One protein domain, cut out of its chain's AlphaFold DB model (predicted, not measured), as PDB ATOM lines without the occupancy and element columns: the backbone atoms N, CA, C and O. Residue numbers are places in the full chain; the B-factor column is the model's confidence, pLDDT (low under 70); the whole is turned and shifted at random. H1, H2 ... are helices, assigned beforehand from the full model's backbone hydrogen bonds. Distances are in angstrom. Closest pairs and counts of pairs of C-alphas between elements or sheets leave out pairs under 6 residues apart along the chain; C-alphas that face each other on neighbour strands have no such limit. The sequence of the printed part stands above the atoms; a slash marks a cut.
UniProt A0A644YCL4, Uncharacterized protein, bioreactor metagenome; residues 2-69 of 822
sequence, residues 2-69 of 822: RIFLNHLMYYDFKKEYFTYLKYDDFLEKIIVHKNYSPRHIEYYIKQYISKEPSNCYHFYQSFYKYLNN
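This is residues 2 to 69 of the 822 residues of an uncharacterized protein of bioreactor metagenome (UniProt A0A644YCL4). Five short helices make a rounded, compact ball in which H1 and H5 lie on opposite sides, with H4 between them along one flank and H2 and H3 along the other. H1, H4, H5 and H2 go round as a loose ring, with H2 only close to H1, and the short H3 sits beside H2, between H1 and H5. The printed part has 68 residues, with five named helices in the order H1, H2, H3, H4, H5 and no named strand, and its class is all helix. The radius of gyration of the C-alphas is 10.9 A, and the C-alphas span 27 by 26 by 20 A.

Start with H1, residues 2 to 10, and H2, residues 15 to 23: they are close but not clearly touching, with Leu 5 and Phe 18 as the closest C-alphas at 7.8 A, and run opposite ways at a shallow tilt of 23 degrees. Go on to H3, residues 26 to 31, which is close to H2 but not clearly touching, about perpendicular at 89 degrees; their closest C-alphas, Leu 21 and Leu 27, are 5.9 A apart. H1 and H3 are near each other. Next find H4, residues 38 to 49, which touches H1 with residues 38 to 42 alone, the same way at a shallow tilt of 31 degrees; the closest C-alphas are those of Ile 3 and Pro 38, 6.5 A. Last comes H5, residues 56 to 68, which touches H4 opposite ways at a steep tilt of 48 degrees, with the closest C-alphas, Tyr 44 and Phe 63, 6.9 A apart. H5 touches H2 with residues 56 to 57 alone, at a steep tilt of 69 degrees, only just short of about perpendicular; Tyr 17 and Cys 56 have the closest C-alphas, 5.3 A. H3 and H5 are close but not clearly touching, with Ile 30 and Tyr 64 as the closest C-alphas at 6.4 A. H1 and H5 are apart, as are H2 and H4, and H3 and H4. In H1, H3, H4 and H5 every O i to N i+4 pair is within hydrogen-bond range; in H2, 4 of 5 are.

Find C-alpha 2 at (110.225, 147.147, 67.780), where H1 begins; it runs 11.9 A to C-alpha 10. H2 covers 13.1 A and H3 8.7 A. H4 starts at C-alpha 38, (105.102, 145.493, 76.519), and runs 16.6 A to C-alpha 49. H5, the longest, runs 18.6 A from Cys 56 to C-alpha 68 at (110.599, 155.824, 86.542).

The two farthest C-alphas are those of Val 32 and Glu 52, 27.7 A apart. The printed part has no cut. The links H1 to H2 and H2 to H3 are tight, and those from H3 to H4 and H4 to H5 are short. Mean pLDDT of the printed part is 78.0; look for values under 70 at residues 23 to 24, 39 and 51 to 54.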
ATOM      1  N   ARG A   2     111.375 147.318  68.708       81.12
ATOM      2  CA  ARG A   2     110.225 147.147  67.780       81.12
ATOM      3  C   ARG A   2     108.880 147.020  68.502       81.12
ATOM      4  O   ARG A   2     107.883 147.517  68.014       81.12
ATOM      5  N   ILE A   3     108.882 146.437  69.704       79.00
ATOM      6  CA  ILE A   3     107.712 146.365  70.589       79.00
ATOM      7  C   ILE A   3     107.082 147.751  70.791       79.00
ATOM      8  O   ILE A   3     105.893 147.900  70.548       79.00
ATOM      9  N   PHE A   4     107.858 148.764  71.186       84.25
ATOM     10  CA  PHE A   4     107.326 150.102  71.448       84.25
ATOM     11  C   PHE A   4     106.763 150.760  70.186       84.25
ATOM     12  O   PHE A   4     105.629 151.227  70.198       84.25
ATOM     13  N   LEU A   5     107.514 150.713  69.081       85.75
ATOM     14  CA  LEU A   5     107.078 151.268  67.796       85.75
ATOM     15  C   LEU A   5     105.810 150.572  67.273       85.75
ATOM     16  O   LEU A   5     104.888 151.239  66.819       85.75
ATOM     17  N   ASN A   6     105.716 149.249  67.422       82.50
ATOM     18  CA  ASN A   6     104.521 148.485  67.063       82.50
ATOM     19  C   ASN A   6     103.308 148.861  67.920       82.50
ATOM     20  O   ASN A   6     102.201 148.879  67.396       82.50
ATOM     21  N   HIS A   7     103.490 149.172  69.207       84.31
ATOM     22  CA  HIS A   7     102.386 149.651  70.044       84.31
ATOM     23  C   HIS A   7     101.906 151.027  69.578       84.31
ATOM     24  O   HIS A   7     100.707 151.212  69.408       84.31
ATOM     25  N   LEU A   8     102.817 151.969  69.303       87.12
ATOM     26  CA  LEU A   8     102.435 153.274  68.745       87.12
ATOM     27  C   LEU A   8     101.652 153.115  67.431       87.12
ATOM     28  O   LEU A   8     100.631 153.770  67.248       87.12
ATOM     29  N   MET A   9     102.079 152.196  66.557       82.94
ATOM     30  CA  MET A   9     101.361 151.883  65.318       82.94
ATOM     31  C   MET A   9      99.989 151.252  65.567       82.94
ATOM     32  O   MET A   9      99.014 151.629  64.931       82.94
ATOM     33  N   TYR A  10      99.908 150.288  66.486       81.19
ATOM     34  CA  TYR A  10      98.663 149.594  66.820       81.19
ATOM     35  C   TYR A  10      97.593 150.551  67.363       81.19
ATOM     36  O   TYR A  10      96.415 150.384  67.067       81.19
ATOM     37  N   TYR A  11      98.009 151.569  68.120       81.81
ATOM     38  CA  TYR A  11      97.136 152.612  68.662       81.81
ATOM     39  C   TYR A  11      96.994 153.847  67.748       81.81
ATOM     40  O   TYR A  11      96.522 154.886  68.202       81.81
ATOM     41  N   ASP A  12      97.385 153.734  66.475       77.88
ATOM     42  CA  ASP A  12      97.193 154.743  65.423       77.88
ATOM     43  C   ASP A  12      97.802 156.131  65.715       77.88
ATOM     44  O   ASP A  12      97.222 157.174  65.411       77.88
ATOM     45  N   PHE A  13      98.995 156.163  66.317       82.56
ATOM     46  CA  PHE A  13      99.723 157.415  66.547       82.56
ATOM     47  C   PHE A  13     100.171 158.076  65.227       82.56
ATOM     48  O   PHE A  13     100.587 157.413  64.273       82.56
ATOM     49  N   LYS A  14     100.138 159.416  65.197       80.31
ATOM     50  CA  LYS A  14     100.574 160.246  64.059       80.31
ATOM     51  C   LYS A  14     102.075 160.105  63.768       80.31
ATOM     52  O   LYS A  14     102.867 159.767  64.657       80.31
ATOM     53  N   LYS A  15     102.496 160.409  62.537       79.62
ATOM     54  CA  LYS A  15     103.897 160.295  62.090       79.62
ATOM     55  C   LYS A  15     104.846 161.210  62.877       79.62
ATOM     56  O   LYS A  15     106.020 160.854  63.029       79.62
ATOM     57  N   GLU A  16     104.386 162.328  63.436       76.69
ATOM     58  CA  GLU A  16     105.184 163.221  64.295       76.69
ATOM     59  C   GLU A  16     105.843 162.488  65.472       76.69
ATOM     60  O   GLU A  16     106.995 162.768  65.802       76.69
ATOM     61  N   TYR A  17     105.168 161.493  66.057       83.12
ATOM     62  CA  TYR A  17     105.695 160.690  67.163       83.12
ATOM     63  C   TYR A  17     106.920 159.882  66.712       83.12
ATOM     64  O   TYR A  17     107.975 159.903  67.345       83.12
ATOM     65  N   PHE A  18     106.841 159.252  65.542       84.31
ATOM     66  CA  PHE A  18     107.955 158.506  64.955       84.31
ATOM     67  C   PHE A  18     109.079 159.434  64.487       84.31
ATOM     68  O   PHE A  18     110.255 159.139  64.684       84.31
ATOM     69  N   THR A  19     108.728 160.580  63.903       78.44
ATOM     70  CA  THR A  19     109.702 161.569  63.421       78.44
ATOM     71  C   THR A  19     110.509 162.147  64.581       78.44
ATOM     72  O   THR A  19     111.729 162.246  64.473       78.44
ATOM     73  N   TYR A  20     109.865 162.426  65.717       79.56
ATOM     74  CA  TYR A  20     110.534 162.848  66.947       79.56
ATOM     75  C   TYR A  20     111.606 161.833  67.384       79.56
ATOM     76  O   TYR A  20     112.758 162.195  67.615       79.56
ATOM     77  N   LEU A  21     111.272 160.536  67.395       81.25
ATOM     78  CA  LEU A  21     112.205 159.467  67.779       81.25
ATOM     79  C   LEU A  21     113.360 159.243  66.788       81.25
ATOM     80  O   LEU A  21     114.358 158.627  67.159       81.25
ATOM     81  N   LYS A  22     113.258 159.715  65.538       74.06
ATOM     82  CA  LYS A  22     114.351 159.617  64.549       74.06
ATOM     83  C   LYS A  22     115.528 160.531  64.905       74.06
ATOM     84  O   LYS A  22     116.675 160.189  64.605       74.06
ATOM     85  N   TYR A  23     115.238 161.680  65.515       64.81
ATOM     86  CA  TYR A  23     116.214 162.740  65.782       64.81
ATOM     87  C   TYR A  23     116.549 162.912  67.276       64.81
ATOM     88  O   TYR A  23     117.501 163.626  67.593       64.81
ATOM     89  N   ASP A  24     115.828 162.237  68.178       66.62
ATOM     90  CA  ASP A  24     116.016 162.295  69.635       66.62
ATOM     91  C   ASP A  24     116.539 160.961  70.215       66.62
ATOM     92  O   ASP A  24     116.137 159.873  69.799       66.62
ATOM     93  N   ASP A  25     117.398 161.037  71.237       71.94
ATOM     94  CA  ASP A  25     117.917 159.881  71.988       71.94
ATOM     95  C   ASP A  25     116.858 159.254  72.929       71.94
ATOM     96  O   ASP A  25     117.123 158.296  73.663       71.94
ATOM     97  N   PHE A  26     115.636 159.788  72.939       75.25
ATOM     98  CA  PHE A  26     114.532 159.355  73.788       75.25
ATOM     99  C   PHE A  26     114.187 157.875  73.626       75.25
ATOM    100  O   PHE A  26     113.876 157.201  74.609       75.25
ATOM    101  N   LEU A  27     114.277 157.352  72.399       81.12
ATOM    102  CA  LEU A  27     114.017 155.940  72.128       81.12
ATOM    103  C   LEU A  27     115.013 155.039  72.872       81.12
ATOM    104  O   LEU A  27     114.608 154.047  73.474       81.12
ATOM    105  N   GLU A  28     116.298 155.409  72.883       82.81
ATOM    106  CA  GLU A  28     117.336 154.688  73.629       82.81
ATOM    107  C   GLU A  28     117.050 154.726  75.132       82.81
ATOM    108  O   GLU A  28     117.030 153.680  75.783       82.81
ATOM    109  N   LYS A  29     116.734 155.912  75.666       82.88
ATOM    110  CA  LYS A  29     116.407 156.099  77.091       82.88
ATOM    111  C   LYS A  29     115.223 155.243  77.535       82.88
ATOM    112  O   LYS A  29     115.254 154.699  78.633       82.88
ATOM    113  N   ILE A  30     114.193 155.125  76.698       85.38
ATOM    114  CA  ILE A  30     113.018 154.291  76.973       85.38
ATOM    115  C   ILE A  30     113.385 152.805  76.944       85.38
ATOM    116  O   ILE A  30     113.002 152.079  77.852       85.38
ATOM    117  N   ILE A  31     114.112 152.339  75.922       83.00
ATOM    118  CA  ILE A  31     114.387 150.903  75.726       83.00
ATOM    119  C   ILE A  31     115.327 150.342  76.796       83.00
ATOM    120  O   ILE A  31     115.165 149.191  77.189       83.00
ATOM    121  N   VAL A  32     116.301 151.132  77.251       80.88
ATOM    122  CA  VAL A  32     117.274 150.716  78.280       80.88
ATOM    123  C   VAL A  32     116.684 150.824  79.696       80.88
ATOM    124  O   VAL A  32     117.295 150.394  80.670       80.88
ATOM    125  N   HIS A  33     115.487 151.396  79.847       80.50
ATOM    126  CA  HIS A  33     114.878 151.588  81.155       80.50
ATOM    127  C   HIS A  33     114.501 150.245  81.811       80.50
ATOM    128  O   HIS A  33     113.837 149.420  81.193       80.50
ATOM    129  N   LYS A  34     114.823 150.059  83.102       73.12
ATOM    130  CA  LYS A  34     114.566 148.812  83.864       73.12
ATOM    131  C   LYS A  34     113.106 148.326  83.829       73.12
ATOM    132  O   LYS A  34     112.839 147.135  83.797       73.12
ATOM    133  N   ASN A  35     112.162 149.268  83.794       72.88
ATOM    134  CA  ASN A  35     110.717 149.006  83.722       72.88
ATOM    135  C   ASN A  35     110.161 148.963  82.280       72.88
ATOM    136  O   ASN A  35     108.951 149.055  82.077       72.88
ATOM    137  N   TYR A  36     111.010 148.886  81.251       79.69
ATOM    138  CA  TYR A  36     110.557 148.773  79.866       79.69
ATOM    139  C   TYR A  36     109.982 147.373  79.599       79.69
ATOM    140  O   TYR A  36     110.713 146.392  79.494       79.69
ATOM    141  N   SER A  37     108.660 147.276  79.444       73.50
ATOM    142  CA  SER A  37     107.976 146.033  79.066       73.50
ATOM    143  C   SER A  37     106.758 146.311  78.173       73.50
ATOM    144  O   SER A  37     106.183 147.401  78.263       73.50
ATOM    145  N   PRO A  38     106.321 145.351  77.326       70.62
ATOM    146  CA  PRO A  38     105.102 145.493  76.519       70.62
ATOM    147  C   PRO A  38     103.891 145.950  77.341       70.62
ATOM    148  O   PRO A  38     103.152 146.835  76.929       70.62
ATOM    149  N   ARG A  39     103.743 145.407  78.554       66.94
ATOM    150  CA  ARG A  39     102.600 145.674  79.434       66.94
ATOM    151  C   ARG A  39     102.616 147.105  79.986       66.94
ATOM    152  O   ARG A  39     101.579 147.764  80.002       66.94
ATOM    153  N   HIS A  40     103.788 147.624  80.374       78.00
ATOM    154  CA  HIS A  40     103.923 149.018  80.809       78.00
ATOM    155  C   HIS A  40     103.644 150.006  79.670       78.00
ATOM    156  O   HIS A  40     102.991 151.024  79.908       78.00
ATOM    157  N   ILE A  41     104.106 149.694  78.453       80.69
ATOM    158  CA  ILE A  41     103.828 150.479  77.242       80.69
ATOM    159  C   ILE A  41     102.319 150.520  76.986       80.69
ATOM    160  O   ILE A  41     101.744 151.598  76.861       80.69
ATOM    161  N   GLU A  42     101.673 149.354  76.942       74.81
ATOM    162  CA  GLU A  42     100.248 149.235  76.647       74.81
ATOM    163  C   GLU A  42      99.378 149.955  77.684       74.81
ATOM    164  O   GLU A  42      98.492 150.727  77.315       74.81
ATOM    165  N   TYR A  43      99.650 149.748  78.977       74.88
ATOM    166  CA  TYR A  43      98.918 150.415  80.053       74.88
ATOM    167  C   TYR A  43      98.988 151.931  79.914       74.88
ATOM    168  O   TYR A  43      97.961 152.610  79.920       74.88
ATOM    169  N   TYR A  44     100.200 152.458  79.759       83.81
ATOM    170  CA  TYR A  44     100.400 153.892  79.673       83.81
ATOM    171  C   TYR A  44      99.718 154.486  78.435       83.81
ATOM    172  O   TYR A  44      99.026 155.495  78.555       83.81
ATOM    173  N   ILE A  45      99.841 153.842  77.268       84.62
ATOM    174  CA  ILE A  45      99.188 154.312  76.038       84.62
ATOM    175  C   ILE A  45      97.663 154.375  76.210       84.62
ATOM    176  O   ILE A  45      97.060 155.388  75.857       84.62
ATOM    177  N   LYS A  46      97.032 153.361  76.819       79.12
ATOM    178  CA  LYS A  46      95.581 153.383  77.090       79.12
ATOM    179  C   LYS A  46      95.170 154.541  78.006       79.12
ATOM    180  O   LYS A  46      94.145 155.173  77.762       79.12
ATOM    181  N   GLN A  47      95.964 154.832  79.039       78.31
ATOM    182  CA  GLN A  47      95.714 155.956  79.954       78.31
ATOM    183  C   GLN A  47      95.942 157.321  79.300       78.31
ATOM    184  O   GLN A  47      95.316 158.304  79.689       78.31
ATOM    185  N   TYR A  48      96.861 157.396  78.341       81.75
ATOM    186  CA  TYR A  48      97.137 158.615  77.595       81.75
ATOM    187  C   TYR A  48      95.989 158.953  76.641       81.75
ATOM    188  O   TYR A  48      95.476 160.067  76.659       81.75
ATOM    189  N   ILE A  49      95.534 157.969  75.860       80.62
ATOM    190  CA  ILE A  49      94.454 158.147  74.878       80.62
ATOM    191  C   ILE A  49      93.139 158.567  75.557       80.62
ATOM    192  O   ILE A  49      92.372 159.332  74.980       80.62
ATOM    193  N   SER A  50      92.883 158.120  76.791       72.44
ATOM    194  CA  SER A  50      91.656 158.461  77.523       72.44
ATOM    195  C   SER A  50      91.617 159.883  78.101       72.44
ATOM    196  O   SER A  50      90.546 160.317  78.520       72.44
ATOM    197  N   LYS A  51      92.744 160.613  78.140       68.00
ATOM    198  CA  LYS A  51      92.878 161.927  78.809       68.00
ATOM    199  C   LYS A  51      93.061 163.118  77.857       68.00
ATOM    200  O   LYS A  51      93.493 164.171  78.308       68.00
ATOM    201  N   GLU A  52      92.690 162.938  76.589       57.09
ATOM    202  CA  GLU A  52      93.006 163.807  75.444       57.09
ATOM    203  C   GLU A  52      94.518 163.876  75.120       57.09
ATOM    204  O   GLU A  52      95.355 164.074  76.003       57.09
ATOM    205  N   PRO A  53      94.914 163.689  73.847       58.84
ATOM    206  CA  PRO A  53      96.321 163.638  73.470       58.84
ATOM    207  C   PRO A  53      96.991 165.025  73.524       58.84
ATOM    208  O   PRO A  53      96.585 165.961  72.842       58.84
ATOM    209  N   SER A  54      98.079 165.128  74.290       59.34
ATOM    210  CA  SER A  54      99.055 166.227  74.225       59.34
ATOM    211  C   SER A  54     100.021 166.089  73.025       59.34
ATOM    212  O   SER A  54      99.930 165.143  72.241       59.34
ATOM    213  N   ASN A  55     100.965 167.023  72.853       74.44
ATOM    214  CA  ASN A  55     101.990 166.918  71.804       74.44
ATOM    215  C   ASN A  55     102.969 165.739  72.036       74.44
ATOM    216  O   ASN A  55     103.095 165.216  73.149       74.44
ATOM    217  N   CYS A  56     103.691 165.336  70.985       76.12
ATOM    218  CA  CYS A  56     104.587 164.173  71.018       76.12
ATOM    219  C   CYS A  56     105.712 164.287  72.065       76.12
ATOM    220  O   CYS A  56     106.040 163.303  72.728       76.12
ATOM    221  N   TYR A  57     106.251 165.487  72.289       76.00
ATOM    222  CA  TYR A  57     107.258 165.739  73.323       76.00
ATOM    223  C   TYR A  57     106.727 165.426  74.731       76.00
ATOM    224  O   TYR A  57     107.353 164.677  75.487       76.00
ATOM    225  N   HIS A  58     105.547 165.946  75.082       75.75
ATOM    226  CA  HIS A  58     104.932 165.707  76.387       75.75
ATOM    227  C   HIS A  58     104.583 164.238  76.602       75.75
ATOM    228  O   HIS A  58     104.795 163.732  77.709       75.75
ATOM    229  N   PHE A  59     104.122 163.535  75.564       84.69
ATOM    230  CA  PHE A  59     103.902 162.090  75.619       84.69
ATOM    231  C   PHE A  59     105.171 161.342  76.030       84.69
ATOM    232  O   PHE A  59     105.164 160.609  77.017       84.69
ATOM    233  N   TYR A  60     106.287 161.557  75.328       84.62
ATOM    234  CA  TYR A  60     107.525 160.834  75.624       84.62
ATOM    235  C   TYR A  60     108.061 161.163  77.019       84.62
ATOM    236  O   TYR A  60     108.411 160.254  77.777       84.62
ATOM    237  N   GLN A  61     108.044 162.437  77.415       80.06
ATOM    238  CA  GLN A  61     108.452 162.842  78.762       80.06
ATOM    239  C   GLN A  61     107.613 162.206  79.861       80.06
ATOM    240  O   GLN A  61     108.154 161.698  80.848       80.06
ATOM    241  N   SER A  62     106.294 162.224  79.708       80.25
ATOM    242  CA  SER A  62     105.405 161.660  80.716       80.25
ATOM    243  C   SER A  62     105.433 160.130  80.717       80.25
ATOM    244  O   SER A  62     105.356 159.547  81.800       80.25
ATOM    245  N   PHE A  63     105.672 159.475  79.575       86.62
ATOM    246  CA  PHE A  63     105.913 158.033  79.524       86.62
ATOM    247  C   PHE A  63     107.196 157.647  80.260       86.62
ATOM    248  O   PHE A  63     107.185 156.750  81.098       86.62
ATOM    249  N   TYR A  64     108.295 158.365  80.023       83.88
ATOM    250  CA  TYR A  64     109.545 158.125  80.744       83.88
ATOM    251  C   TYR A  64     109.392 158.376  82.247       83.88
ATOM    252  O   TYR A  64     109.872 157.593  83.063       83.88
ATOM    253  N   LYS A  65     108.663 159.425  82.646       79.81
ATOM    254  CA  LYS A  65     108.340 159.675  84.059       79.81
ATOM    255  C   LYS A  65     107.517 158.538  84.673       79.81
ATOM    256  O   LYS A  65     107.786 158.150  85.805       79.81
ATOM    257  N   TYR A  66     106.556 157.989  83.935       83.56
ATOM    258  CA  TYR A  66     105.806 156.807  84.357       83.56
ATOM    259  C   TYR A  66     106.716 155.585  84.519       83.56
ATOM    260  O   TYR A  66     106.636 154.910  85.539       83.56
ATOM    261  N   LEU A  67     107.620 155.329  83.569       82.56
ATOM    262  CA  LEU A  67     108.569 154.222  83.682       82.56
ATOM    263  C   LEU A  67     109.456 154.362  84.924       82.56
ATOM    264  O   LEU A  67     109.732 153.354  85.567       82.56
ATOM    265  N   ASN A  68     109.841 155.583  85.309       74.88
ATOM    266  CA  ASN A  68     110.599 155.824  86.542       74.88
ATOM    267  C   ASN A  68     109.818 155.453  87.814       74.88
ATOM    268  O   ASN A  68     110.434 155.059  88.799       74.88
ATOM    269  N   ASN A  69     108.485 155.579  87.813       72.06
ATOM    270  CA  ASN A  69     107.651 155.218  88.959       72.06
ATOM    271  C   ASN A  69     106.244 154.731  88.536       72.06
ATOM    272  O   ASN A  69     105.276 155.500  88.586       72.06
TER     273      ASN A  69